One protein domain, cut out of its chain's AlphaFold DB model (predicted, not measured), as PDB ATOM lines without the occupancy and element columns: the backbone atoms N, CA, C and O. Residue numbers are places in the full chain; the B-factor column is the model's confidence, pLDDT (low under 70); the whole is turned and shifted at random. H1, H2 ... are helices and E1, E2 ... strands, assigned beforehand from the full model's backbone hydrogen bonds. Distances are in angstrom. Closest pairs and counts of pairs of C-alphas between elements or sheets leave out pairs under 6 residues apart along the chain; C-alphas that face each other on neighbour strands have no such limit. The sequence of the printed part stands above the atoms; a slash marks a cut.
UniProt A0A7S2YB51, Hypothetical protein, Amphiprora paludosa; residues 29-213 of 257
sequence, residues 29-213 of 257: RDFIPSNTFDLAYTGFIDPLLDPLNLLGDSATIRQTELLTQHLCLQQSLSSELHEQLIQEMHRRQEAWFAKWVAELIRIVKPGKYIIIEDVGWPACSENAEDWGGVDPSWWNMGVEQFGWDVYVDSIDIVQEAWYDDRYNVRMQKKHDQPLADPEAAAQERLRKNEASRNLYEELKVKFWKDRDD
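Overview. This is residues 29 to 213 of the 257 residues of the protein "Hypothetical protein" of Amphiprora paludosa (UniProt A0A7S2YB51). A small twisted sheet of four strands has two helices over one face: the short H3, and the last part of the long H2, residues 100 to 107, while the rest of H2 runs out past the sheet towards H1 at the far end. A second long helix, H4, passes by the E3 side of the sheet and packs on H3 with its residues 193 to 197. The printed part has 185 residues, with four named helices and four named strands in the order E1, H1, H2, E2, H3, E3, E4, H4; the class is mixed, helices and strands. The sheet is mixed and runs E1, E2, E4, E3. The whole is compact, with a radius of gyration of the C-alphas of 17.8 A, and spans 54 by 39 by 32 A.

Along the chain. In the sheet, E1 is residues 37 to 42, starting at C-alpha 37 (-7.922, 20.033, -16.645). E2, residues 108 to 120, is the longest strand, 23.3 A from first to last C-alpha, and bends by 120 degrees at residue 111. E4 is residues 166 to 172, 20.8 A long, and E3 is residues 156 to 159. H2, residues 79 to 107, is 42.7 A long and begins at C-alpha 79 (-51.705, 33.829, -6.739). H3 is residues 136 to 145, and H1 is residues 61 to 73, 18.0 A long. H4, residues 182 to 213, is 46.5 A long and ends at C-alpha 213 (-44.784, 32.220, 15.289).

Arrangement. The sheet is twisted, with C-alphas up to 4.5 A off its best plane; E1 and E3 are its edge strands. E1 and E2 are parallel at 7 degrees, with N 115 and O 40 within hydrogen-bond range at 2.9 A. E2 and E4 are antiparallel at 173 degrees, with N 169 and O 116 at 2.8 A. E3 and E4 form a hairpin, antiparallel at 165 degrees, with N 156 and O 170 at 2.8 A. H2 and H3 are on the same face, two layers in all, the sheet and the helices on it. H2 lies over E1 and E2 at a height over the sheet of 14.1 A; on the local plane it stands at 28 degrees to E2, only just along the strands. The closest C-alphas of H2 and E1 are those of Leu 104 and Ala 40, 6.0 A apart. H3 lies over E4 at a height of 10.2 A; on the local plane it is slantwise to E4 at 30.1 degrees, only just. H2 and H3 are close but not clearly touching, their closest C-alphas being those of Ala 98 and Gly 142, 7.6 A apart. H4 touches H3 with its residues 193 to 197 alone, at a steep tilt of 45 degrees, opposite ways; the closest C-alphas are those of Ser 137 and Asn 193, 6.3 A. H4 only grazes the sheet, with its residues 189 to 196. H1 is not on the sheet and only just touches H2, with 3 pairs of C-alphas within 8 A, the closest those of Leu 71 and His 82, 7.6 A. E1, H1, H2 and E2 make a strand-helix-strand unit, two parallel neighbour strands with helices between, with a right-handed crossover; E2, H3 and E3 make a split one, E4 lying between its strands, also right-handed. In H1, H2 and H4 every O i to N i+4 pair is within hydrogen-bond range; in H3 it is 3 of 6.

Size, cuts and confidence. The C-alphas farthest apart are those of Asp 176 and Asp 213, 54.5 A. The printed part has no cut. The links E1 to H1, 18 residues, and E2 to H3, 15 residues, are long. Residues 76 to 81, of which 79 to 81 belong to H2, stand free. The mean pLDDT of the printed part is 81.5; 44 residues are under 70, among them residues 74 to 78, 126 to 131, 160 to 164 and 199 to 213, and the mean of H4 is 63.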
ATOM      1  N   ARG A  29     -15.041  28.179 -23.653       94.44
ATOM      2  CA  ARG A  29     -14.765  27.569 -24.968       94.44
ATOM      3  C   ARG A  29     -13.964  28.448 -25.917       94.44
ATOM      4  O   ARG A  29     -13.236  27.897 -26.740       94.44
ATOM      5  N   ASP A  30     -14.049  29.763 -25.768       94.25
ATOM      6  CA  ASP A  30     -13.341  30.710 -26.630       94.25
ATOM      7  C   ASP A  30     -11.841  30.773 -26.290       94.25
ATOM      8  O   ASP A  30     -11.028  31.194 -27.113       94.25
ATOM      9  N   PHE A  31     -11.456  30.308 -25.095       91.62
ATOM     10  CA  PHE A  31     -10.103  30.463 -24.550       91.62
ATOM     11  C   PHE A  31      -9.452  29.142 -24.122       91.62
ATOM     12  O   PHE A  31      -8.227  29.020 -24.125       91.62
ATOM     13  N   ILE A  32     -10.254  28.148 -23.733       92.88
ATOM     14  CA  ILE A  32      -9.802  26.909 -23.098       92.88
ATOM     15  C   ILE A  32     -10.319  25.706 -23.897       92.88
ATOM     16  O   ILE A  32     -11.535  25.495 -23.968       92.88
ATOM     17  N   PRO A  33      -9.435  24.849 -24.438       95.12
ATOM     18  CA  PRO A  33      -9.838  23.601 -25.076       95.12
ATOM     19  C   PRO A  33     -10.594  22.665 -24.126       95.12
ATOM     20  O   PRO A  33     -10.419  22.687 -22.906       95.12
ATOM     21  N   SER A  34     -11.444  21.808 -24.683       96.25
ATOM     22  CA  SER A  34     -12.136  20.786 -23.892       96.25
ATOM     23  C   SER A  34     -11.136  19.775 -23.323       96.25
ATOM     24  O   SER A  34     -10.107  19.511 -23.945       96.25
ATOM     25  N   ASN A  35     -11.459  19.160 -22.183       96.75
ATOM     26  CA  ASN A  35     -10.634  18.123 -21.547       96.75
ATOM     27  C   ASN A  35      -9.199  18.579 -21.205       96.75
ATOM     28  O   ASN A  35      -8.245  17.804 -21.302       96.75
ATOM     29  N   THR A  36      -9.036  19.837 -20.810       95.69
ATOM     30  CA  THR A  36      -7.737  20.421 -20.455       95.69
ATOM     31  C   THR A  36      -7.318  20.058 -19.029       95.69
ATOM     32  O   THR A  36      -6.161  19.699 -18.799       95.69
ATOM     33  N   PHE A  37      -8.246  20.102 -18.071       95.69
ATOM     34  CA  PHE A  37      -7.922  20.033 -16.645       95.69
ATOM     35  C   PHE A  37      -8.302  18.702 -15.994       95.69
ATOM     36  O   PHE A  37      -9.248  18.027 -16.397       95.69
ATOM     37  N   ASP A  38      -7.552  18.329 -14.957       96.38
ATOM     38  CA  ASP A  38      -7.832  17.153 -14.122       96.38
ATOM     39  C   ASP A  38      -8.845  17.429 -12.995       96.38
ATOM     40  O   ASP A  38      -9.258  16.499 -12.305       96.38
ATOM     41  N   LEU A  39      -9.227  18.694 -12.808       96.12
ATOM     42  CA  LEU A  39     -10.233  19.180 -11.867       96.12
ATOM     43  C   LEU A  39     -10.730  20.543 -12.365       96.12
ATOM     44  O   LEU A  39      -9.917  21.354 -12.813       96.12
ATOM     45  N   ALA A  40     -12.030  20.801 -12.250       96.75
ATOM     46  CA  ALA A  40     -12.575  22.156 -12.251       96.75
ATOM     47  C   ALA A  40     -13.211  22.427 -10.890       96.75
ATOM     48  O   ALA A  40     -13.860  21.552 -10.317       96.75
ATOM     49  N   TYR A  41     -12.989  23.632 -10.392       95.56
ATOM     50  CA  TYR A  41     -13.456  24.087  -9.098       95.56
ATOM     51  C   TYR A  41     -13.969  25.514  -9.247       95.56
ATOM     52  O   TYR A  41     -13.285  26.337  -9.864       95.56
ATOM     53  N   THR A  42     -15.133  25.796  -8.675       94.06
ATOM     54  CA  THR A  42     -15.569  27.163  -8.406       94.06
ATOM     55  C   THR A  42     -16.043  27.253  -6.969       94.06
ATOM     56  O   THR A  42     -16.740  26.359  -6.496       94.06
ATOM     57  N   GLY A  43     -15.617  28.315  -6.290       90.81
ATOM     58  CA  GLY A  43     -16.007  28.577  -4.910       90.81
ATOM     59  C   GLY A  43     -17.358  29.267  -4.788       90.81
ATOM     60  O   GLY A  43     -17.850  29.348  -3.687       90.81
ATOM     61  N   PHE A  44     -17.902  29.804  -5.885       88.06
ATOM     62  CA  PHE A  44     -19.201  30.474  -5.953       88.06
ATOM     63  C   PHE A  44     -19.619  30.596  -7.430       88.06
ATOM     64  O   PHE A  44     -18.756  30.604  -8.319       88.06
ATOM     65  N   ILE A  45     -20.917  30.683  -7.720       90.75
ATOM     66  CA  ILE A  45     -21.435  31.107  -9.030       90.75
ATOM     67  C   ILE A  45     -22.313  32.325  -8.780       90.75
ATOM     68  O   ILE A  45     -23.335  32.206  -8.110       90.75
ATOM     69  N   ASP A  46     -21.935  33.469  -9.352       88.62
ATOM     70  CA  ASP A  46     -22.706  34.699  -9.191       88.62
ATOM     71  C   ASP A  46     -24.137  34.509  -9.719       88.62
ATOM     72  O   ASP A  46     -24.303  34.105 -10.879       88.62
ATOM     73  N   PRO A  47     -25.178  34.778  -8.912       87.50
ATOM     74  CA  PRO A  47     -26.556  34.666  -9.360       87.50
ATOM     75  C   PRO A  47     -26.909  35.758 -10.381       87.50
ATOM     76  O   PRO A  47     -26.225  36.780 -10.484       87.50
ATOM     77  N   LEU A  48     -28.002  35.578 -11.138       88.12
ATOM     78  CA  LEU A  48     -28.566  36.718 -11.856       88.12
ATOM     79  C   LEU A  48     -29.229  37.593 -10.806       88.12
ATOM     80  O   LEU A  48     -30.147  37.143 -10.127       88.12
ATOM     81  N   LEU A  49     -28.777  38.840 -10.700       83.88
ATOM     82  CA  LEU A  49     -29.385  39.776  -9.769       83.88
ATOM     83  C   LEU A  49     -30.836  40.043 -10.186       83.88
ATOM     84  O   LEU A  49     -31.739  39.853  -9.387       83.88
ATOM     85  N   ASP A  50     -31.087  40.412 -11.445       85.75
ATOM     86  CA  ASP A  50     -32.437  40.668 -11.966       85.75
ATOM     87  C   ASP A  50     -32.808  39.631 -13.045       85.75
ATOM     88  O   ASP A  50     -32.708  39.919 -14.242       85.75
ATOM     89  N   PRO A  51     -33.212  38.395 -12.671       87.38
ATOM     90  CA  PRO A  51     -33.536  37.360 -13.647       87.38
ATOM     91  C   PRO A  51     -34.637  37.806 -14.613       87.38
ATOM     92  O   PRO A  51     -34.584  37.499 -15.805       87.38
ATOM     93  N   LEU A  52     -35.633  38.548 -14.126       88.00
ATOM     94  CA  LEU A  52     -36.777  38.986 -14.925       88.00
ATOM     95  C   LEU A  52     -36.475  40.216 -15.792       88.00
ATOM     96  O   LEU A  52     -37.206  40.446 -16.757       88.00
ATOM     97  N   ASN A  53     -35.371  40.920 -15.524       88.38
ATOM     98  CA  ASN A  53     -34.993  42.177 -16.166       88.38
ATOM     99  C   ASN A  53     -36.081  43.257 -16.002       88.38
ATOM    100  O   ASN A  53     -36.508  43.876 -16.979       88.38
ATOM    101  N   LEU A  54     -36.583  43.417 -14.774       85.31
ATOM    102  CA  LEU A  54     -37.637  44.379 -14.427       85.31
ATOM    103  C   LEU A  54     -37.090  45.771 -14.091       85.31
ATOM    104  O   LEU A  54     -37.802  46.756 -14.281       85.31
ATOM    105  N   LEU A  55     -35.852  45.859 -13.599       84.06
ATOM    106  CA  LEU A  55     -35.227  47.115 -13.171       84.06
ATOM    107  C   LEU A  55     -34.250  47.670 -14.219       84.06
ATOM    108  O   LEU A  55     -33.973  48.871 -14.227       84.06
ATOM    109  N   GLY A  56     -33.761  46.809 -15.116       81.69
ATOM    110  CA  GLY A  56     -32.807  47.159 -16.169       81.69
ATOM    111  C   GLY A  56     -31.372  47.360 -15.665       81.69
ATOM    112  O   GLY A  56     -31.069  47.226 -14.482       81.69
ATOM    113  N   ASP A  57     -30.469  47.712 -16.585       79.31
ATOM    114  CA  ASP A  57     -29.012  47.666 -16.366       79.31
ATOM    115  C   ASP A  57     -28.465  48.692 -15.351       79.31
ATOM    116  O   ASP A  57     -27.320  48.582 -14.914       79.31
ATOM    117  N   SER A  58     -29.248  49.710 -14.984       80.81
ATOM    118  CA  SER A  58     -28.843  50.750 -14.026       80.81
ATOM    119  C   SER A  58     -29.234  50.447 -12.578       80.81
ATOM    120  O   SER A  58     -28.991  51.276 -11.699       80.81
ATOM    121  N   ALA A  59     -29.877  49.306 -12.324       83.00
ATOM    122  CA  ALA A  59     -30.315  48.928 -10.991       83.00
ATOM    123  C   ALA A  59     -29.123  48.653 -10.065       83.00
ATOM    124  O   ALA A  59     -28.152  47.987 -10.425       83.00
ATOM    125  N   THR A  60     -29.204  49.167  -8.842       85.50
ATOM    126  CA  THR A  60     -28.256  48.817  -7.780       85.50
ATOM    127  C   THR A  60     -28.579  47.435  -7.215       85.50
ATOM    128  O   THR A  60     -29.746  47.055  -7.164       85.50
ATOM    129  N   ILE A  61     -27.564  46.730  -6.698       82.00
ATOM    130  CA  ILE A  61     -27.730  45.423  -6.026       82.00
ATOM    131  C   ILE A  61     -28.865  45.480  -4.992       82.00
ATOM    132  O   ILE A  61     -29.770  44.656  -5.023       82.00
ATOM    133  N   ARG A  62     -28.888  46.532  -4.164       83.81
ATOM    134  CA  ARG A  62     -29.915  46.739  -3.135       83.81
ATOM    135  C   ARG A  62     -31.331  46.867  -3.700       83.81
ATOM    136  O   ARG A  62     -32.274  46.359  -3.107       83.81
ATOM    137  N   GLN A  63     -31.512  47.575  -4.816       84.06
ATOM    138  CA  GLN A  63     -32.835  47.680  -5.448       84.06
ATOM    139  C   GLN A  63     -33.315  46.318  -5.940       84.06
ATOM    140  O   GLN A  63     -34.500  46.008  -5.847       84.06
ATOM    141  N   THR A  64     -32.390  45.511  -6.439       82.31
ATOM    142  CA  THR A  64     -32.689  44.177  -6.923       82.31
ATOM    143  C   THR A  64     -33.003  43.201  -5.791       82.31
ATOM    144  O   THR A  64     -33.987  42.475  -5.887       82.31
ATOM    145  N   GLU A  65     -32.250  43.244  -4.690       80.00
ATOM    146  CA  GLU A  65     -32.562  42.508  -3.456       80.00
ATOM    147  C   GLU A  65     -33.962  42.860  -2.944       80.00
ATOM    148  O   GLU A  65     -34.770  41.968  -2.702       80.00
ATOM    149  N   LEU A  66     -34.290  44.155  -2.862       80.88
ATOM    150  CA  LEU A  66     -35.609  44.617  -2.422       80.88
ATOM    151  C   LEU A  66     -36.733  44.156  -3.353       80.88
ATOM    152  O   LEU A  66     -37.800  43.780  -2.873       80.88
ATOM    153  N   LEU A  67     -36.517  44.167  -4.672       81.50
ATOM    154  CA  LEU A  67     -37.500  43.648  -5.623       81.50
ATOM    155  C   LEU A  67     -37.712  42.143  -5.432       81.50
ATOM    156  O   LEU A  67     -38.857  41.698  -5.392       81.50
ATOM    157  N   THR A  68     -36.633  41.369  -5.304       79.56
ATOM    158  CA  THR A  68     -36.714  39.923  -5.073       79.56
ATOM    159  C   THR A  68     -37.432  39.629  -3.760       79.56
ATOM    160  O   THR A  68     -38.374  38.845  -3.762       79.56
ATOM    161  N   GLN A  69     -37.085  40.316  -2.668       79.25
ATOM    162  CA  GLN A  69     -37.793  40.206  -1.389       79.25
ATOM    163  C   GLN A  69     -39.273  40.555  -1.535       79.25
ATOM    164  O   GLN A  69     -40.131  39.812  -1.073       79.25
ATOM    165  N   HIS A  70     -39.595  41.651  -2.222       79.69
ATOM    166  CA  HIS A  70     -40.976  42.064  -2.436       79.69
ATOM    167  C   HIS A  70     -41.773  41.024  -3.223       79.69
ATOM    168  O   HIS A  70     -42.900  40.714  -2.846       79.69
ATOM    169  N   LEU A  71     -41.180  40.448  -4.273       79.69
ATOM    170  CA  LEU A  71     -41.779  39.333  -4.995       79.69
ATOM    171  C   LEU A  71     -41.985  38.158  -4.036       79.69
ATOM    172  O   LEU A  71     -43.109  37.720  -3.877       79.69
ATOM    173  N   CYS A  72     -40.958  37.701  -3.325       78.94
ATOM    174  CA  CYS A  72     -41.060  36.513  -2.478       78.94
ATOM    175  C   CYS A  72     -41.994  36.661  -1.262       78.94
ATOM    176  O   CYS A  72     -42.546  35.665  -0.799       78.94
ATOM    177  N   LEU A  73     -42.158  37.875  -0.728       74.88
ATOM    178  CA  LEU A  73     -42.885  38.131   0.519       74.88
ATOM    179  C   LEU A  73     -44.325  38.624   0.303       74.88
ATOM    180  O   LEU A  73     -45.149  38.488   1.209       74.88
ATOM    181  N   GLN A  74     -44.672  39.186  -0.862       66.44
ATOM    182  CA  GLN A  74     -46.014  39.732  -1.085       66.44
ATOM    183  C   GLN A  74     -46.988  38.748  -1.749       66.44
ATOM    184  O   GLN A  74     -46.905  38.456  -2.937       66.44
ATOM    185  N   GLN A  75     -48.040  38.376  -1.010       55.94
ATOM    186  CA  GLN A  75     -49.226  37.669  -1.528       55.94
ATOM    187  C   GLN A  75     -50.248  38.600  -2.227       55.94
ATOM    188  O   GLN A  75     -51.382  38.197  -2.476       55.94
ATOM    189  N   SER A  76     -49.893  39.863  -2.502       52.69
ATOM    190  CA  SER A  76     -50.823  40.901  -2.994       52.69
ATOM    191  C   SER A  76     -51.162  40.781  -4.489       52.69
ATOM    192  O   SER A  76     -52.152  41.346  -4.959       52.69
ATOM    193  N   LEU A  77     -50.362  40.026  -5.244       56.97
ATOM    194  CA  LEU A  77     -50.641  39.641  -6.625       56.97
ATOM    195  C   LEU A  77     -51.668  38.499  -6.652       56.97
ATOM    196  O   LEU A  77     -51.737  37.697  -5.722       56.97
ATOM    197  N   SER A  78     -52.455  38.373  -7.730       61.16
ATOM    198  CA  SER A  78     -53.238  37.145  -7.911       61.16
ATOM    199  C   SER A  78     -52.282  35.951  -7.843       61.16
ATOM    200  O   SER A  78     -51.229  35.975  -8.486       61.16
ATOM    201  N   SER A  79     -52.629  34.931  -7.049       70.69
ATOM    202  CA  SER A  79     -51.705  33.829  -6.739       70.69
ATOM    203  C   SER A  79     -51.106  33.203  -8.004       70.69
ATOM    204  O   SER A  79     -49.929  32.877  -8.037       70.69
ATOM    205  N   GLU A  80     -51.881  33.147  -9.088       80.12
ATOM    206  CA  GLU A  80     -51.445  32.613 -10.378       80.12
ATOM    207  C   GLU A  80     -50.362  33.456 -11.076       80.12
ATOM    208  O   GLU A  80     -49.368  32.900 -11.543       80.12
ATOM    209  N   LEU A  81     -50.514  34.785 -11.166       80.75
ATOM    210  CA  LEU A  81     -49.493  35.629 -11.809       80.75
ATOM    211  C   LEU A  81     -48.209  35.641 -10.976       80.75
ATOM    212  O   LEU A  81     -47.106  35.623 -11.520       80.75
ATOM    213  N   HIS A  82     -48.369  35.643  -9.656       81.88
ATOM    214  CA  HIS A  82     -47.268  35.576  -8.717       81.88
ATOM    215  C   HIS A  82     -46.437  34.293  -8.890       81.88
ATOM    216  O   HIS A  82     -45.224  34.357  -9.095       81.88
ATOM    217  N   GLU A  83     -47.102  33.135  -8.915       81.75
ATOM    218  CA  GLU A  83     -46.467  31.835  -9.148       81.75
ATOM    219  C   GLU A  83     -45.746  31.775 -10.504       81.75
ATOM    220  O   GLU A  83     -44.628  31.265 -10.584       81.75
ATOM    221  N   GLN A  84     -46.338  32.336 -11.565       86.25
ATOM    222  CA  GLN A  84     -45.711  32.378 -12.890       86.25
ATOM    223  C   GLN A  84     -44.420  33.208 -12.906       86.25
ATOM    224  O   GLN A  84     -43.448  32.813 -13.553       86.25
ATOM    225  N   LEU A  85     -44.390  34.339 -12.193       86.62
ATOM    226  CA  LEU A  85     -43.194  35.179 -12.100       86.62
ATOM    227  C   LEU A  85     -42.063  34.464 -11.356       86.62
ATOM    228  O   LEU A  85     -40.934  34.456 -11.848       86.62
ATOM    229  N   ILE A  86     -42.369  33.806 -10.232       85.94
ATOM    230  CA  ILE A  86     -41.381  33.015  -9.481       85.94
ATOM    231  C   ILE A  86     -40.839  31.867 -10.342       85.94
ATOM    232  O   ILE A  86     -39.625  31.677 -10.432       85.94
ATOM    233  N   GLN A  87     -41.710  31.129 -11.033       87.69
ATOM    234  CA  GLN A  87     -41.280  30.036 -11.911       87.69
ATOM    235  C   GLN A  87     -40.377  30.529 -13.049       87.69
ATOM    236  O   GLN A  87     -39.379  29.884 -13.378       87.69
ATOM    237  N   GLU A  88     -40.689  31.680 -13.646       90.44
ATOM    238  CA  GLU A  88     -39.851  32.273 -14.687       90.44
ATOM    239  C   GLU A  88     -38.499  32.754 -14.132       90.44
ATOM    240  O   GLU A  88     -37.477  32.578 -14.802       90.44
ATOM    241  N   MET A  89     -38.457  33.291 -12.904       89.56
ATOM    242  CA  MET A  89     -37.201  33.608 -12.209       89.56
ATOM    243  C   MET A  89     -36.329  32.368 -12.051       89.56
ATOM    244  O   MET A  89     -35.174  32.380 -12.479       89.56
ATOM    245  N   HIS A  90     -36.892  31.289 -11.495       90.00
ATOM    246  CA  HIS A  90     -36.185  30.019 -11.307       90.00
ATOM    247  C   HIS A  90     -35.645  29.493 -12.632       90.00
ATOM    248  O   HIS A  90     -34.451  29.240 -12.753       90.00
ATOM    249  N   ARG A  91     -36.483  29.448 -13.673       91.56
ATOM    250  CA  ARG A  91     -36.087  28.966 -15.002       91.56
ATOM    251  C   ARG A  91     -34.909  29.750 -15.589       91.56
ATOM    252  O   ARG A  91     -34.040  29.176 -16.250       91.56
ATOM    253  N   ARG A  92     -34.875  31.071 -15.398       92.75
ATOM    254  CA  ARG A  92     -33.768  31.911 -15.883       92.75
ATOM    255  C   ARG A  92     -32.499  31.713 -15.067       92.75
ATOM    256  O   ARG A  92     -31.420  31.660 -15.660       92.75
ATOM    257  N   GLN A  93     -32.638  31.538 -13.759       92.19
ATOM    258  CA  GLN A  93     -31.526  31.245 -12.865       92.19
ATOM    259  C   GLN A  93     -30.893  29.883 -13.179       92.19
ATOM    260  O   GLN A  93     -29.683  29.778 -13.377       92.19
ATOM    261  N   GLU A  94     -31.719  28.858 -13.372       93.81
ATOM    262  CA  GLU A  94     -31.300  27.534 -13.830       93.81
ATOM    263  C   GLU A  94     -30.590  27.592 -15.188       93.81
ATOM    264  O   GLU A  94     -29.531  26.993 -15.372       93.81
ATOM    265  N   ALA A  95     -31.127  28.351 -16.151       93.31
ATOM    266  CA  ALA A  95     -30.495  28.519 -17.457       93.31
ATOM    267  C   ALA A  95     -29.137  29.242 -17.370       93.31
ATOM    268  O   ALA A  95     -28.242  28.979 -18.180       93.31
ATOM    269  N   TRP A  96     -28.976  30.157 -16.413       94.06
ATOM    270  CA  TRP A  96     -27.707  30.821 -16.131       94.06
ATOM    271  C   TRP A  96     -26.683  29.854 -15.535       94.06
ATOM    272  O   TRP A  96     -25.590  29.704 -16.094       94.06
ATOM    273  N   PHE A  97     -27.068  29.118 -14.492       95.31
ATOM    274  CA  PHE A  97     -26.244  28.071 -13.888       95.31
ATOM    275  C   PHE A  97     -25.850  27.007 -14.918       95.31
ATOM    276  O   PHE A  97     -24.683  26.620 -15.001       95.31
ATOM    277  N   ALA A  98     -26.773  26.599 -15.792       95.25
ATOM    278  CA  ALA A  98     -26.496  25.609 -16.827       95.25
ATOM    279  C   ALA A  98     -25.364  26.016 -17.777       95.25
ATOM    280  O   ALA A  98     -24.578  25.155 -18.185       95.25
ATOM    281  N   LYS A  99     -25.237  27.309 -18.112       95.19
ATOM    282  CA  LYS A  99     -24.139  27.813 -18.956       95.19
ATOM    283  C   LYS A  99     -22.788  27.657 -18.265       95.19
ATOM    284  O   LYS A  99     -21.853  27.139 -18.876       95.19
ATOM    285  N   TRP A 100     -22.702  28.061 -16.998       95.44
ATOM    286  CA  TRP A 100     -21.496  27.911 -16.183       95.44
ATOM    287  C   TRP A 100     -21.094  26.446 -16.043       95.44
ATOM    288  O   TRP A 100     -19.975  26.060 -16.388       95.44
ATOM    289  N   VAL A 101     -22.033  25.611 -15.598       96.50
ATOM    290  CA  VAL A 101     -21.797  24.188 -15.343       96.50
ATOM    291  C   VAL A 101     -21.362  23.467 -16.619       96.50
ATOM    292  O   VAL A 101     -20.404  22.692 -16.592       96.50
ATOM    293  N   ALA A 102     -21.985  23.770 -17.762       96.69
ATOM    294  CA  ALA A 102     -21.600  23.184 -19.043       96.69
ATOM    295  C   ALA A 102     -20.141  23.497 -19.419       96.69
ATOM    296  O   ALA A 102     -19.424  22.605 -19.881       96.69
ATOM    297  N   GLU A 103     -19.675  24.729 -19.202       97.12
ATOM    298  CA  GLU A 103     -18.282  25.094 -19.470       97.12
ATOM    299  C   GLU A 103     -17.305  24.410 -18.508       97.12
ATOM    300  O   GLU A 103     -16.286  23.881 -18.967       97.12
ATOM    301  N   LEU A 104     -17.633  24.329 -17.213       97.25
ATOM    302  CA  LEU A 104     -16.823  23.606 -16.224       97.25
ATOM    303  C   LEU A 104     -16.689  22.121 -16.589       97.25
ATOM    304  O   LEU A 104     -15.581  21.583 -16.640       97.25
ATOM    305  N   ILE A 105     -17.795  21.458 -16.935       97.31
ATOM    306  CA  ILE A 105     -17.786  20.056 -17.379       97.31
ATOM    307  C   ILE A 105     -16.949  19.898 -18.652       97.31
ATOM    308  O   ILE A 105     -16.165  18.952 -18.786       97.31
ATOM    309  N   ARG A 106     -17.079  20.819 -19.612       97.19
ATOM    310  CA  ARG A 106     -16.378  20.746 -20.899       97.19
ATOM    311  C   ARG A 106     -14.856  20.762 -20.730       97.19
ATOM    312  O   ARG A 106     -14.175  19.964 -21.383       97.19
ATOM    313  N   ILE A 107     -14.323  21.632 -19.873       97.00
ATOM    314  CA  ILE A 107     -12.870  21.783 -19.678       97.00
ATOM    315  C   ILE A 107     -12.241  20.639 -18.870       97.00
ATOM    316  O   ILE A 107     -11.030  20.437 -18.957       97.00
ATOM    317  N   VAL A 108     -13.034  19.872 -18.124       97.81
ATOM    318  CA  VAL A 108     -12.561  18.733 -17.323       97.81
ATOM    319  C   VAL A 108     -12.342  17.500 -18.197       97.81
ATOM    320  O   VAL A 108     -13.104  17.234 -19.126       97.81
ATOM    321  N   LYS A 109     -11.275  16.740 -17.934       97.56
ATOM    322  CA  LYS A 109     -10.987  15.470 -18.618       97.56
ATOM    323  C   LYS A 109     -12.012  14.380 -18.253       97.56
ATOM    324  O   LYS A 109     -12.524  14.376 -17.135       97.56
ATOM    325  N   PRO A 110     -12.273  13.405 -19.141       97.00
ATOM    326  CA  PRO A 110     -13.113  12.249 -18.823       97.00
ATOM    327  C   PRO A 110     -12.678  11.536 -17.532       97.00
ATOM    328  O   PRO A 110     -11.481  11.343 -17.295       97.00
ATOM    329  N   GLY A 111     -13.641  11.154 -16.689       94.12
ATOM    330  CA  GLY A 111     -13.401  10.456 -15.418       94.12
ATOM    331  C   GLY A 111     -12.871  11.341 -14.283       94.12
ATOM    332  O   GLY A 111     -12.568  10.831 -13.201       94.12
ATOM    333  N   LYS A 112     -12.739  12.653 -14.502       96.56
ATOM    334  CA  LYS A 112     -12.296  13.625 -13.495       96.56
ATOM    335  C   LYS A 112     -13.468  14.387 -12.885       96.56
ATOM    336  O   LYS A 112     -14.604  14.272 -13.344       96.56
ATOM    337  N   TYR A 113     -13.180  15.119 -11.813       96.12
ATOM    338  CA  TYR A 113     -14.196  15.744 -10.975       96.12
ATOM    339  C   TYR A 113     -14.407  17.219 -11.306       96.12
ATOM    340  O   TYR A 113     -13.489  17.921 -11.735       96.12
ATOM    341  N   ILE A 114     -15.634  17.655 -11.056       97.62
ATOM    342  CA  ILE A 114     -16.063  19.045 -11.002       97.62
ATOM    343  C   ILE A 114     -16.602  19.271  -9.590       97.62
ATOM    344  O   ILE A 114     -17.332  18.420  -9.071       97.62
ATOM    345  N   ILE A 115     -16.194  20.373  -8.972       96.56
ATOM    346  CA  ILE A 115     -16.632  20.794  -7.643       96.56
ATOM    347  C   ILE A 115     -17.173  22.219  -7.761       96.56
ATOM    348  O   ILE A 115     -16.529  23.083  -8.359       96.56
ATOM    349  N   ILE A 116     -18.363  22.430  -7.221       95.62
ATOM    350  CA  ILE A 116     -19.039  23.721  -7.149       95.62
ATOM    351  C   ILE A 116     -19.399  23.900  -5.685       95.62
ATOM    352  O   ILE A 116     -20.177  23.110  -5.153       95.62
ATOM    353  N   GLU A 117     -18.770  24.867  -5.037       92.06
ATOM    354  CA  GLU A 117     -19.063  25.203  -3.647       92.06
ATOM    355  C   GLU A 117     -19.998  26.407  -3.563       92.06
ATOM    356  O   GLU A 117     -20.173  27.131  -4.551       92.06
ATOM    357  N   ASP A 118     -20.575  26.591  -2.375       89.25
ATOM    358  CA  ASP A 118     -21.271  27.818  -1.986       89.25
ATOM    359  C   ASP A 118     -22.507  28.107  -2.863       89.25
ATOM    360  O   ASP A 118     -22.783  29.240  -3.265       89.25
ATOM    361  N   VAL A 119     -23.244  27.051  -3.227       90.44
ATOM    362  CA  VAL A 119     -24.469  27.173  -4.022       90.44
ATOM    363  C   VAL A 119     -25.615  27.588  -3.106       90.44
ATOM    364  O   VAL A 119     -25.979  26.844  -2.196       90.44
ATOM    365  N   GLY A 120     -26.197  28.754  -3.383       87.62
ATOM    366  CA  GLY A 120     -27.407  29.228  -2.710       87.62
ATOM    367  C   GLY A 120     -28.656  28.420  -3.070       87.62
ATOM    368  O   GLY A 120     -28.692  27.657  -4.045       87.62
ATOM    369  N   TRP A 121     -29.725  28.622  -2.309       86.00
ATOM    370  CA  TRP A 121     -31.044  28.086  -2.642       86.00
ATOM    371  C   TRP A 121     -31.732  28.908  -3.751       86.00
ATOM    372  O   TRP A 121     -31.327  30.039  -4.057       86.00
ATOM    373  N   PRO A 122     -32.780  28.363  -4.402       86.50
ATOM    374  CA  PRO A 122     -33.619  29.132  -5.317       86.50
ATOM    375  C   PRO A 122     -34.152  30.415  -4.676       86.50
ATOM    376  O   PRO A 122     -34.400  30.464  -3.472       86.50
ATOM    377  N   ALA A 123     -34.404  31.443  -5.488       80.00
ATOM    378  CA  ALA A 123     -35.109  32.634  -5.015       80.00
ATOM    379  C   ALA A 123     -36.470  32.259  -4.395       80.00
ATOM    380  O   ALA A 123     -37.124  31.324  -4.858       80.00
ATOM    381  N   CYS A 124     -36.907  32.994  -3.374       78.31
ATOM    382  CA  CYS A 124     -38.142  32.700  -2.633       78.31
ATOM    383  C   CYS A 124     -38.150  31.327  -1.939       78.31
ATOM    384  O   CYS A 124     -39.213  30.766  -1.672       78.31
ATOM    385  N   SER A 125     -36.962  30.787  -1.665       75.44
ATOM    386  CA  SER A 125     -36.759  29.813  -0.599       75.44
ATOM    387  C   SER A 125     -36.635  30.540   0.747       75.44
ATOM    388  O   SER A 125     -36.785  31.757   0.831       75.44
ATOM    389  N   GLU A 126     -36.405  29.784   1.811       62.91
ATOM    390  CA  GLU A 126     -36.525  30.201   3.215       62.91
ATOM    391  C   GLU A 126     -35.616  31.356   3.611       62.91
ATOM    392  O   GLU A 126     -35.909  32.069   4.567       62.91
ATOM    393  N   ASN A 127     -34.527  31.558   2.872       61.75
ATOM    394  CA  ASN A 127     -33.662  32.699   3.066       61.75
ATOM    395  C   ASN A 127     -33.825  33.684   1.902       61.75
ATOM    396  O   ASN A 127     -33.262  33.512   0.824       61.75
ATOM    397  N   ALA A 128     -34.606  34.743   2.123       56.44
ATOM    398  CA  ALA A 128     -34.736  35.834   1.158       56.44
ATOM    399  C   ALA A 128     -33.484  36.733   1.101       56.44
ATOM    400  O   ALA A 128     -33.401  37.592   0.223       56.44
ATOM    401  N   GLU A 129     -32.531  36.565   2.026       59.28
ATOM    402  CA  GLU A 129     -31.262  37.303   2.058       59.28
ATOM    403  C   GLU A 129     -30.155  36.583   1.280       59.28
ATOM    404  O   GLU A 129     -29.309  37.246   0.684       59.28
ATOM    405  N   ASP A 130     -30.209  35.250   1.204       65.75
ATOM    406  CA  ASP A 130     -29.284  34.432   0.422       65.75
ATOM    407  C   ASP A 130     -30.001  33.710  -0.727       65.75
ATOM    408  O   ASP A 130     -30.515  32.598  -0.600       65.75
ATOM    409  N   TRP A 131     -30.081  34.396  -1.867       67.69
ATOM    410  CA  TRP A 131     -30.943  34.021  -2.982       67.69
ATOM    411  C   TRP A 131     -30.193  33.928  -4.312       67.69
ATOM    412  O   TRP A 131     -29.136  34.518  -4.532       67.69
ATOM    413  N   GLY A 132     -30.799  33.201  -5.254       74.06
ATOM    414  CA  GLY A 132     -30.353  33.159  -6.648       74.06
ATOM    415  C   GLY A 132     -29.520  31.932  -7.018       74.06
ATOM    416  O   GLY A 132     -28.898  31.910  -8.079       74.06
ATOM    417  N   GLY A 133     -29.522  30.883  -6.204       88.94
ATOM    418  CA  GLY A 133     -29.019  29.588  -6.637       88.94
ATOM    419  C   GLY A 133     -30.089  28.741  -7.325       88.94
ATOM    420  O   GLY A 133     -31.005  29.247  -7.977       88.94
ATOM    421  N   VAL A 134     -29.948  27.425  -7.205       91.44
ATOM    422  CA  VAL A 134     -30.810  26.424  -7.851       91.44
ATOM    423  C   VAL A 134     -31.206  25.358  -6.840       91.44
ATOM    424  O   VAL A 134     -30.561  25.199  -5.807       91.44
ATOM    425  N   ASP A 135     -32.275  24.621  -7.121       89.19
ATOM    426  CA  ASP A 135     -32.756  23.583  -6.212       89.19
ATOM    427  C   ASP A 135     -31.790  22.380  -6.216       89.19
ATOM    428  O   ASP A 135     -31.316  21.990  -7.285       89.19
ATOM    429  N   PRO A 136     -31.498  21.723  -5.079       89.25
ATOM    430  CA  PRO A 136     -30.664  20.521  -5.063       89.25
ATOM    431  C   PRO A 136     -31.097  19.433  -6.063       89.25
ATOM    432  O   PRO A 136     -30.264  18.785  -6.703       89.25
ATOM    433  N   SER A 137     -32.401  19.231  -6.262       87.75
ATOM    434  CA  SER A 137     -32.910  18.241  -7.217       87.75
ATOM    435  C   SER A 137     -32.616  18.607  -8.680       87.75
ATOM    436  O   SER A 137     -32.489  17.701  -9.517       87.75
ATOM    437  N   TRP A 138     -32.419  19.896  -8.985       92.81
ATOM    438  CA  TRP A 138     -32.092  20.393 -10.324       92.81
ATOM    439  C   TRP A 138     -30.814  19.770 -10.882       92.81
ATOM    440  O   TRP A 138     -30.780  19.400 -12.054       92.81
ATOM    441  N   TRP A 139     -29.790  19.550 -10.052       93.69
ATOM    442  CA  TRP A 139     -28.512  18.976 -10.492       93.69
ATOM    443  C   TRP A 139     -28.668  17.605 -11.150       93.69
ATOM    444  O   TRP A 139     -28.035  17.319 -12.168       93.69
ATOM    445  N   ASN A 140     -29.550  16.770 -10.599       89.12
ATOM    446  CA  ASN A 140     -29.827  15.445 -11.143       89.12
ATOM    447  C   ASN A 140     -30.622  15.532 -12.452       89.12
ATOM    448  O   ASN A 140     -30.335  14.793 -13.396       89.12
ATOM    449  N   MET A 141     -31.583  16.456 -12.531       87.50
ATOM    450  CA  MET A 141     -32.378  16.694 -13.741       87.50
ATOM    451  C   MET A 141     -31.549  17.318 -14.871       87.50
ATOM    452  O   MET A 141     -31.761  17.003 -16.045       87.50
ATOM    453  N   GLY A 142     -30.565  18.151 -14.528       86.00
ATOM    454  CA  GLY A 142     -29.737  18.889 -15.476       86.00
ATOM    455  C   GLY A 142     -28.951  17.993 -16.434       86.00
ATOM    456  O   GLY A 142     -28.704  18.374 -17.578       86.00
ATOM    457  N   VAL A 143     -28.633  16.759 -16.029       88.31
ATOM    458  CA  VAL A 143     -27.962  15.788 -16.906       88.31
ATOM    459  C   VAL A 143     -28.813  15.432 -18.120       88.31
ATOM    460  O   VAL A 143     -28.293  15.376 -19.235       88.31
ATOM    461  N   GLU A 144     -30.112  15.214 -17.922       84.12
ATOM    462  CA  GLU A 144     -31.048  14.929 -19.011       84.12
ATOM    463  C   GLU A 144     -31.440  16.213 -19.745       84.12
ATOM    464  O   GLU A 144     -31.353  16.270 -20.971       84.12
ATOM    465  N   GLN A 145     -31.805  17.261 -19.002       87.44
ATOM    466  CA  GLN A 145     -32.331  18.504 -19.570       87.44
ATOM    467  C   GLN A 145     -31.298  19.273 -20.407       87.44
ATOM    468  O   GLN A 145     -31.634  19.803 -21.466       87.44
ATOM    469  N   PHE A 146     -30.039  19.315 -19.962       89.38
ATOM    470  CA  PHE A 146     -28.965  20.064 -20.626       89.38
ATOM    471  C   PHE A 146     -27.946  19.163 -21.332       89.38
ATOM    472  O   PHE A 146     -26.973  19.662 -21.904       89.38
ATOM    473  N   GLY A 147     -28.146  17.841 -21.306       89.25
ATOM    474  CA  GLY A 147     -27.264  16.877 -21.964       89.25
ATOM    475  C   GLY A 147     -25.849  16.855 -21.385       89.25
ATOM    476  O   GLY A 147     -24.883  16.673 -22.129       89.25
ATOM    477  N   TRP A 148     -25.699  17.078 -20.076       94.75
ATOM    478  CA  TRP A 148     -24.380  17.120 -19.455       94.75
ATOM    479  C   TRP A 148     -23.659  15.772 -19.517       94.75
ATOM    480  O   TRP A 148     -24.212  14.696 -19.271       94.75
ATOM    481  N   ASP A 149     -22.361  15.845 -19.790       94.12
ATOM    482  CA  ASP A 149     -21.490  14.680 -19.896       94.12
ATOM    483  C   ASP A 149     -20.977  14.220 -18.520       94.12
ATOM    484  O   ASP A 149     -19.779  14.073 -18.300       94.12
ATOM    485  N   VAL A 150     -21.882  14.016 -17.561       94.25
ATOM    486  CA  VAL A 150     -21.561  13.583 -16.188       94.25
ATOM    487  C   VAL A 150     -22.352  12.339 -15.806       94.25
ATOM    488  O   VAL A 150     -23.469  12.123 -16.284       94.25
ATOM    489  N   TYR A 151     -21.785  11.486 -14.956       91.12
ATOM    490  CA  TYR A 151     -22.579  10.406 -14.378       91.12
ATOM    491  C   TYR A 151     -23.552  10.993 -13.360       91.12
ATOM    492  O   TYR A 151     -23.104  11.546 -12.358       91.12
ATOM    493  N   VAL A 152     -24.859  10.825 -13.578       89.56
ATOM    494  CA  VAL A 152     -25.892  11.254 -12.614       89.56
ATOM    495  C   VAL A 152     -25.585  10.693 -11.224       89.56
ATOM    496  O   VAL A 152     -25.600  11.416 -10.241       89.56
ATOM    497  N   ASP A 153     -25.180   9.426 -11.153       85.56
ATOM    498  CA  ASP A 153     -24.926   8.730  -9.882       85.56
ATOM    499  C   ASP A 153     -23.670   9.230  -9.152       85.56
ATOM    500  O   ASP A 153     -23.453   8.912  -7.985       85.56
ATOM    501  N   SER A 154     -22.820   9.996  -9.840       90.00
ATOM    502  CA  SER A 154     -21.651  10.635  -9.234       90.00
ATOM    503  C   SER A 154     -21.962  11.991  -8.608       90.00
ATOM    504  O   SER A 154     -21.070  12.560  -7.980       90.00
ATOM    505  N   ILE A 155     -23.181  12.508  -8.805       92.62
ATOM    506  CA  ILE A 155     -23.617  13.767  -8.216       92.62
ATOM    507  C   ILE A 155     -23.789  13.548  -6.713       92.62
ATOM    508  O   ILE A 155     -24.516  12.663  -6.247       92.62
ATOM    509  N   ASP A 156     -23.050  14.342  -5.956       91.31
ATOM    510  CA  ASP A 156     -23.073  14.353  -4.508       91.31
ATOM    511  C   ASP A 156     -23.337  15.776  -4.042       91.31
ATOM    512  O   ASP A 156     -22.594  16.689  -4.401       91.31
ATOM    513  N   ILE A 157     -24.423  15.938  -3.291       90.81
ATOM    514  CA  ILE A 157     -24.883  17.214  -2.757       90.81
ATOM    515  C   ILE A 157     -24.669  17.158  -1.255       90.81
ATOM    516  O   ILE A 157     -25.199  16.270  -0.583       90.81
ATOM    517  N   VAL A 158     -23.854  18.072  -0.746       84.56
ATOM    518  CA  VAL A 158     -23.464  18.111   0.660       84.56
ATOM    519  C   VAL A 158     -23.826  19.482   1.200       84.56
ATOM    520  O   VAL A 158     -23.279  20.478   0.738       84.56
ATOM    521  N   GLN A 159     -24.744  19.530   2.164       75.56
ATOM    522  CA  GLN A 159     -25.049  20.765   2.882       75.56
ATOM    523  C   GLN A 159     -23.810  21.211   3.662       75.56
ATOM    524  O   GLN A 159     -23.125  20.380   4.277       75.56
ATOM    525  N   GLU A 160     -23.484  22.500   3.595       64.69
ATOM    526  CA  GLU A 160     -22.350  23.018   4.342       64.69
ATOM    527  C   GLU A 160     -22.649  23.004   5.841       64.69
ATOM    528  O   GLU A 160     -23.705  23.422   6.290       64.69
ATOM    529  N   ALA A 161     -21.693  22.543   6.648       52.22
ATOM    530  CA  ALA A 161     -21.848  22.533   8.104       52.22
ATOM    531  C   ALA A 161     -21.722  23.929   8.750       52.22
ATOM    532  O   ALA A 161     -21.832  24.038   9.969       52.22
ATOM    533  N   TRP A 162     -21.391  24.959   7.963       56.62
ATOM    534  CA  TRP A 162     -21.060  26.308   8.439       56.62
ATOM    535  C   TRP A 162     -22.015  27.388   7.908       56.62
ATOM    536  O   TRP A 162     -22.069  28.459   8.504       56.62
ATOM    537  N   TYR A 163     -22.766  27.086   6.843       61.03
ATOM    538  CA  TYR A 163     -23.820  27.913   6.258       61.03
ATOM    539  C   TYR A 163     -25.038  27.013   6.052       61.03
ATOM    540  O   TYR A 163     -25.054  26.177   5.148       61.03
ATOM    541  N   ASP A 164     -26.030  27.128   6.937       65.75
ATOM    542  CA  ASP A 164     -27.227  26.273   6.907       65.75
ATOM    543  C   ASP A 164     -28.055  26.479   5.617       65.75
ATOM    544  O   ASP A 164     -28.858  25.622   5.235       65.75
ATOM    545  N   ASP A 165     -27.810  27.584   4.914       76.31
ATOM    546  CA  ASP A 165     -28.475  28.069   3.710       76.31
ATOM    547  C   ASP A 165     -27.689  27.832   2.410       76.31
ATOM    548  O   ASP A 165     -28.121  28.269   1.347       76.31
ATOM    549  N   ARG A 166     -26.579  27.087   2.434       84.69
ATOM    550  CA  ARG A 166     -25.834  26.766   1.206       84.69
ATOM    551  C   ARG A 166     -25.386  25.317   1.137       84.69
ATOM    552  O   ARG A 166     -25.307  24.584   2.129       84.69
ATOM    553  N   TYR A 167     -25.110  24.870  -0.082       88.25
ATOM    554  CA  TYR A 167     -24.676  23.504  -0.330       88.25
ATOM    555  C   TYR A 167     -23.600  23.415  -1.409       88.25
ATOM    556  O   TYR A 167     -23.438  24.279  -2.269       88.25
ATOM    557  N   ASN A 168     -22.878  22.301  -1.376       91.69
ATOM    558  CA  ASN A 168     -21.808  21.980  -2.304       91.69
ATOM    559  C   ASN A 168     -22.222  20.847  -3.226       91.69
ATOM    560  O   ASN A 168     -22.923  19.916  -2.822       91.69
ATOM    561  N   VAL A 169     -21.717  20.888  -4.454       94.25
ATOM    562  CA  VAL A 169     -21.952  19.864  -5.465       94.25
ATOM    563  C   VAL A 169     -20.636  19.324  -5.980       94.25
ATOM    564  O   VAL A 169     -19.768  20.048  -6.471       94.25
ATOM    565  N   ARG A 170     -20.513  18.002  -5.938       95.25
ATOM    566  CA  ARG A 170     -19.446  17.258  -6.598       95.25
ATOM    567  C   ARG A 170     -20.044  16.373  -7.675       95.25
ATOM    568  O   ARG A 170     -21.027  15.686  -7.437       95.25
ATOM    569  N   MET A 171     -19.415  16.333  -8.845       95.56
ATOM    570  CA  MET A 171     -19.823  15.466  -9.953       95.56
ATOM    571  C   MET A 171     -18.604  14.936 -10.717       95.56
ATOM    572  O   MET A 171     -17.524  15.531 -10.684       95.56
ATOM    573  N   GLN A 172     -18.757  13.809 -11.410       95.38
ATOM    574  CA  GLN A 172     -17.716  13.192 -12.228       95.38
ATOM    575  C   GLN A 172     -18.114  13.188 -13.705       95.38
ATOM    576  O   GLN A 172     -19.189  12.709 -14.079       95.38
ATOM    577  N   LYS A 173     -17.207  13.666 -14.561       96.38
ATOM    578  CA  LYS A 173     -17.379  13.611 -16.015       96.38
ATOM    579  C   LYS A 173     -17.370  12.166 -16.517       96.38
ATOM    580  O   LYS A 173     -16.548  11.366 -16.056       96.38
ATOM    581  N   LYS A 174     -18.224  11.842 -17.492       93.50
ATOM    582  CA  LYS A 174     -18.247  10.512 -18.113       93.50
ATOM    583  C   LYS A 174     -16.908  10.178 -18.772       93.50
ATOM    584  O   LYS A 174     -16.130  11.050 -19.153       93.50
ATOM    585  N   HIS A 175     -16.641   8.884 -18.873       89.62
ATOM    586  CA  HIS A 175     -15.549   8.278 -19.628       89.62
ATOM    587  C   HIS A 175     -16.020   6.947 -20.225       89.62
ATOM    588  O   HIS A 175     -17.138   6.501 -19.966       89.62
ATOM    589  N   ASP A 176     -15.168   6.299 -21.015       79.56
ATOM    590  CA  ASP A 176     -15.533   5.099 -21.782       79.56
ATOM    591  C   ASP A 176     -15.952   3.891 -20.918       79.56
ATOM    592  O   ASP A 176     -16.480   2.910 -21.441       79.56
ATOM    593  N   GLN A 177     -15.735   3.937 -19.600       68.75
ATOM    594  CA  GLN A 177     -16.151   2.888 -18.671       68.75
ATOM    595  C   GLN A 177     -17.355   3.354 -17.842       68.75
ATOM    596  O   GLN A 177     -17.286   4.417 -17.233       68.75
ATOM    597  N   PRO A 178     -18.463   2.599 -17.775       65.25
ATOM    598  CA  PRO A 178     -19.556   2.923 -16.862       65.25
ATOM    599  C   PRO A 178     -19.083   2.874 -15.402       65.25
ATOM    600  O   PRO A 178     -18.099   2.203 -15.080       65.25
ATOM    601  N   LEU A 179     -19.798   3.570 -14.512       65.38
ATOM    602  CA  LEU A 179     -19.596   3.416 -13.072       65.38
ATOM    603  C   LEU A 179     -19.741   1.939 -12.677       65.38
ATOM    604  O   LEU A 179     -20.513   1.190 -13.284       65.38
ATOM    605  N   ALA A 180     -18.971   1.511 -11.678       62.66
ATOM    606  CA  ALA A 180     -19.064   0.154 -11.163       62.66
ATOM    607  C   ALA A 180     -20.474  -0.072 -10.581       62.66
ATOM    608  O   ALA A 180     -20.854   0.611  -9.639       62.66
ATOM    609  N   ASP A 181     -21.204  -1.032 -11.156       70.50
ATOM    610  CA  ASP A 181     -22.575  -1.439 -10.800       70.50
ATOM    611  C   ASP A 181     -23.690  -0.391 -11.065       70.50
ATOM    612  O   ASP A 181     -24.065   0.382 -10.182       70.50
ATOM    613  N   PRO A 182     -24.284  -0.387 -12.276       67.38
ATOM    614  CA  PRO A 182     -25.338   0.559 -12.647       67.38
ATOM    615  C   PRO A 182     -26.671   0.352 -11.907       67.38
ATOM    616  O   PRO A 182     -27.492   1.270 -11.887       67.38
ATOM    617  N   GLU A 183     -26.921  -0.822 -11.315       73.00
ATOM    618  CA  GLU A 183     -28.167  -1.098 -10.586       73.00
ATOM    619  C   GLU A 183     -28.093  -0.558  -9.155       73.00
ATOM    620  O   GLU A 183     -29.007   0.143  -8.713       73.00
ATOM    621  N   ALA A 184     -26.967  -0.784  -8.473       73.50
ATOM    622  CA  ALA A 184     -26.686  -0.154  -7.184       73.50
ATOM    623  C   ALA A 184     -26.684   1.379  -7.305       73.50
ATOM    624  O   ALA A 184     -27.272   2.080  -6.480       73.50
ATOM    625  N   ALA A 185     -26.092   1.897  -8.381       67.38
ATOM    626  CA  ALA A 185     -26.058   3.324  -8.654       67.38
ATOM    627  C   ALA A 185     -27.469   3.899  -8.918       67.38
ATOM    628  O   ALA A 185     -27.806   4.973  -8.421       67.38
ATOM    629  N   ALA A 186     -28.345   3.150  -9.601       68.12
ATOM    630  CA  ALA A 186     -29.737   3.543  -9.827       68.12
ATOM    631  C   ALA A 186     -30.594   3.590  -8.556       68.12
ATOM    632  O   ALA A 186     -31.421   4.494  -8.408       68.12
ATOM    633  N   GLN A 187     -30.410   2.635  -7.644       73.94
ATOM    634  CA  GLN A 187     -31.096   2.637  -6.350       73.94
ATOM    635  C   GLN A 187     -30.616   3.795  -5.472       73.94
ATOM    636  O   GLN A 187     -31.433   4.477  -4.851       73.94
ATOM    637  N   GLU A 188     -29.311   4.074  -5.483       72.19
ATOM    638  CA  GLU A 188     -28.745   5.204  -4.751       72.19
ATOM    639  C   GLU A 188     -29.244   6.553  -5.298       72.19
ATOM    640  O   GLU A 188     -29.551   7.434  -4.498       72.19
ATOM    641  N   ARG A 189     -29.448   6.709  -6.619       64.38
ATOM    642  CA  ARG A 189     -30.113   7.907  -7.182       64.38
ATOM    643  C   ARG A 189     -31.495   8.135  -6.596       64.38
ATOM    644  O   ARG A 189     -31.806   9.251  -6.201       64.38
ATOM    645  N   LEU A 190     -32.342   7.101  -6.592       69.12
ATOM    646  CA  LEU A 190     -33.711   7.224  -6.084       69.12
ATOM    647  C   LEU A 190     -33.682   7.655  -4.619       69.12
ATOM    648  O   LEU A 190     -34.375   8.600  -4.253       69.12
ATOM    649  N   ARG A 191     -32.799   7.040  -3.826       76.50
ATOM    650  CA  ARG A 191     -32.602   7.382  -2.418       76.50
ATOM    651  C   ARG A 191     -32.117   8.820  -2.229       76.50
ATOM    652  O   ARG A 191     -32.659   9.521  -1.382       76.50
ATOM    653  N   LYS A 192     -31.118   9.272  -2.996       67.69
ATOM    654  CA  LYS A 192     -30.574  10.639  -2.907       67.69
ATOM    655  C   LYS A 192     -31.570  11.694  -3.385       67.69
ATOM    656  O   LYS A 192     -31.700  12.724  -2.733       67.69
ATOM    657  N   ASN A 193     -32.299  11.434  -4.470       64.38
ATOM    658  CA  ASN A 193     -33.342  12.329  -4.974       64.38
ATOM    659  C   ASN A 193     -34.492  12.452  -3.973       64.38
ATOM    660  O   ASN A 193     -34.948  13.556  -3.697       64.38
ATOM    661  N   GLU A 194     -34.940  11.330  -3.408       74.19
ATOM    662  CA  GLU A 194     -35.986  11.326  -2.388       74.19
ATOM    663  C   GLU A 194     -35.513  12.012  -1.103       74.19
ATOM    664  O   GLU A 194     -36.246  12.829  -0.563       74.19
ATOM    665  N   ALA A 195     -34.274  11.771  -0.664       70.75
ATOM    666  CA  ALA A 195     -33.689  12.459   0.485       70.75
ATOM    667  C   ALA A 195     -33.562  13.971   0.258       70.75
ATOM    668  O   ALA A 195     -33.932  14.738   1.137       70.75
ATOM    669  N   SER A 196     -33.103  14.400  -0.922       61.78
ATOM    670  CA  SER A 196     -32.976  15.827  -1.262       61.78
ATOM    671  C   SER A 196     -34.346  16.503  -1.329       61.78
ATOM    672  O   SER A 196     -34.520  17.601  -0.816       61.78
ATOM    673  N   ARG A 197     -35.343  15.820  -1.906       64.19
ATOM    674  CA  ARG A 197     -36.719  16.322  -1.966       64.19
ATOM    675  C   ARG A 197     -37.370  16.380  -0.586       64.19
ATOM    676  O   ARG A 197     -38.052  17.347  -0.285       64.19
ATOM    677  N   ASN A 198     -37.176  15.358   0.245       70.31
ATOM    678  CA  ASN A 198     -37.714  15.345   1.603       70.31
ATOM    679  C   ASN A 198     -37.052  16.425   2.462       70.31
ATOM    680  O   ASN A 198     -37.761  17.100   3.191       70.31
ATOM    681  N   LEU A 199     -35.737  16.631   2.322       66.75
ATOM    682  CA  LEU A 199     -35.028  17.731   2.974       66.75
ATOM    683  C   LEU A 199     -35.615  19.084   2.557       66.75
ATOM    684  O   LEU A 199     -35.923  19.894   3.421       66.75
ATOM    685  N   TYR A 200     -35.840  19.298   1.258       56.78
ATOM    686  CA  TYR A 200     -36.483  20.515   0.761       56.78
ATOM    687  C   TYR A 200     -37.887  20.721   1.347       56.78
ATOM    688  O   TYR A 200     -38.211  21.814   1.793       56.78
ATOM    689  N   GLU A 201     -38.729  19.685   1.392       67.56
ATOM    690  CA  GLU A 201     -40.074  19.807   1.972       67.56
ATOM    691  C   GLU A 201     -40.049  19.999   3.501       67.56
ATOM    692  O   GLU A 201     -40.877  20.733   4.037       67.56
ATOM    693  N   GLU A 202     -39.117  19.361   4.216       66.94
ATOM    694  CA  GLU A 202     -38.939  19.531   5.666       66.94
ATOM    695  C   GLU A 202     -38.510  20.950   6.021       66.94
ATOM    696  O   GLU A 202     -39.114  21.564   6.905       66.94
ATOM    697  N   LEU A 203     -37.501  21.464   5.316       55.31
ATOM    698  CA  LEU A 203     -37.062  22.842   5.459       55.31
ATOM    699  C   LEU A 203     -38.247  23.767   5.129       55.31
ATOM    700  O   LEU A 203     -38.641  24.583   5.964       55.31
ATOM    701  N   LYS A 204     -38.919  23.557   3.985       51.91
ATOM    702  CA  LYS A 204     -40.011  24.432   3.535       51.91
ATOM    703  C   LYS A 204     -41.090  24.553   4.604       51.91
ATOM    704  O   LYS A 204     -41.557  25.650   4.891       51.91
ATOM    705  N   VAL A 205     -41.485  23.437   5.220       56.56
ATOM    706  CA  VAL A 205     -42.463  23.416   6.321       56.56
ATOM    707  C   VAL A 205     -41.961  24.159   7.561       56.56
ATOM    708  O   VAL A 205     -42.772  24.794   8.235       56.56
ATOM    709  N   LYS A 206     -40.667  24.071   7.887       54.41
ATOM    710  CA  LYS A 206     -40.066  24.790   9.016       54.41
ATOM    711  C   LYS A 206     -40.168  26.304   8.818       54.41
ATOM    712  O   LYS A 206     -40.677  26.977   9.703       54.41
ATOM    713  N   PHE A 207     -39.814  26.810   7.641       48.38
ATOM    714  CA  PHE A 207     -39.924  28.236   7.329       48.38
ATOM    715  C   PHE A 207     -41.340  28.796   7.475       48.38
ATOM    716  O   PHE A 207     -41.526  29.863   8.052       48.38
ATOM    717  N   TRP A 208     -42.361  28.066   7.009       48.69
ATOM    718  CA  TRP A 208     -43.744  28.526   7.178       48.69
ATOM    719  C   TRP A 208     -44.200  28.516   8.643       48.69
ATOM    720  O   TRP A 208     -45.041  29.331   8.995       48.69
ATOM    721  N   LYS A 209     -43.649  27.635   9.491       55.47
ATOM    722  CA  LYS A 209     -43.962  27.598  10.930       55.47
ATOM    723  C   LYS A 209     -43.259  28.698  11.712       55.47
ATOM    724  O   LYS A 209     -43.930  29.401  12.451       55.47
ATOM    725  N   ASP A 210     -41.954  28.862  11.509       52.94
ATOM    726  CA  ASP A 210     -41.166  29.884  12.209       52.94
ATOM    727  C   ASP A 210     -41.704  31.293  11.876       52.94
ATOM    728  O   ASP A 210     -41.734  32.176  12.725       52.94
ATOM    729  N   ARG A 211     -42.247  31.480  10.665       50.66
ATOM    730  CA  ARG A 211     -42.925  32.715  10.257       50.66
ATOM    731  C   ARG A 211     -44.295  32.929  10.909       50.66
ATOM    732  O   ARG A 211     -44.647  34.071  11.170       50.66
ATOM    733  N   ASP A 212     -45.091  31.880  11.107       54.09
ATOM    734  CA  ASP A 212     -46.396  32.028  11.765       54.09
ATOM    735  C   ASP A 212     -46.219  32.354  13.266       54.09
ATOM    736  O   ASP A 212     -47.067  33.035  13.832       54.09
ATOM    737  N   ASP A 213     -45.101  31.943  13.881       52.91
ATOM    738  CA  ASP A 213     -44.784  32.220  15.289       52.91
ATOM    739  C   ASP A 213     -44.194  33.641  15.518       52.91
ATOM    740  O   ASP A 213     -44.497  34.254  16.539       52.91
TER     741      ASP A 213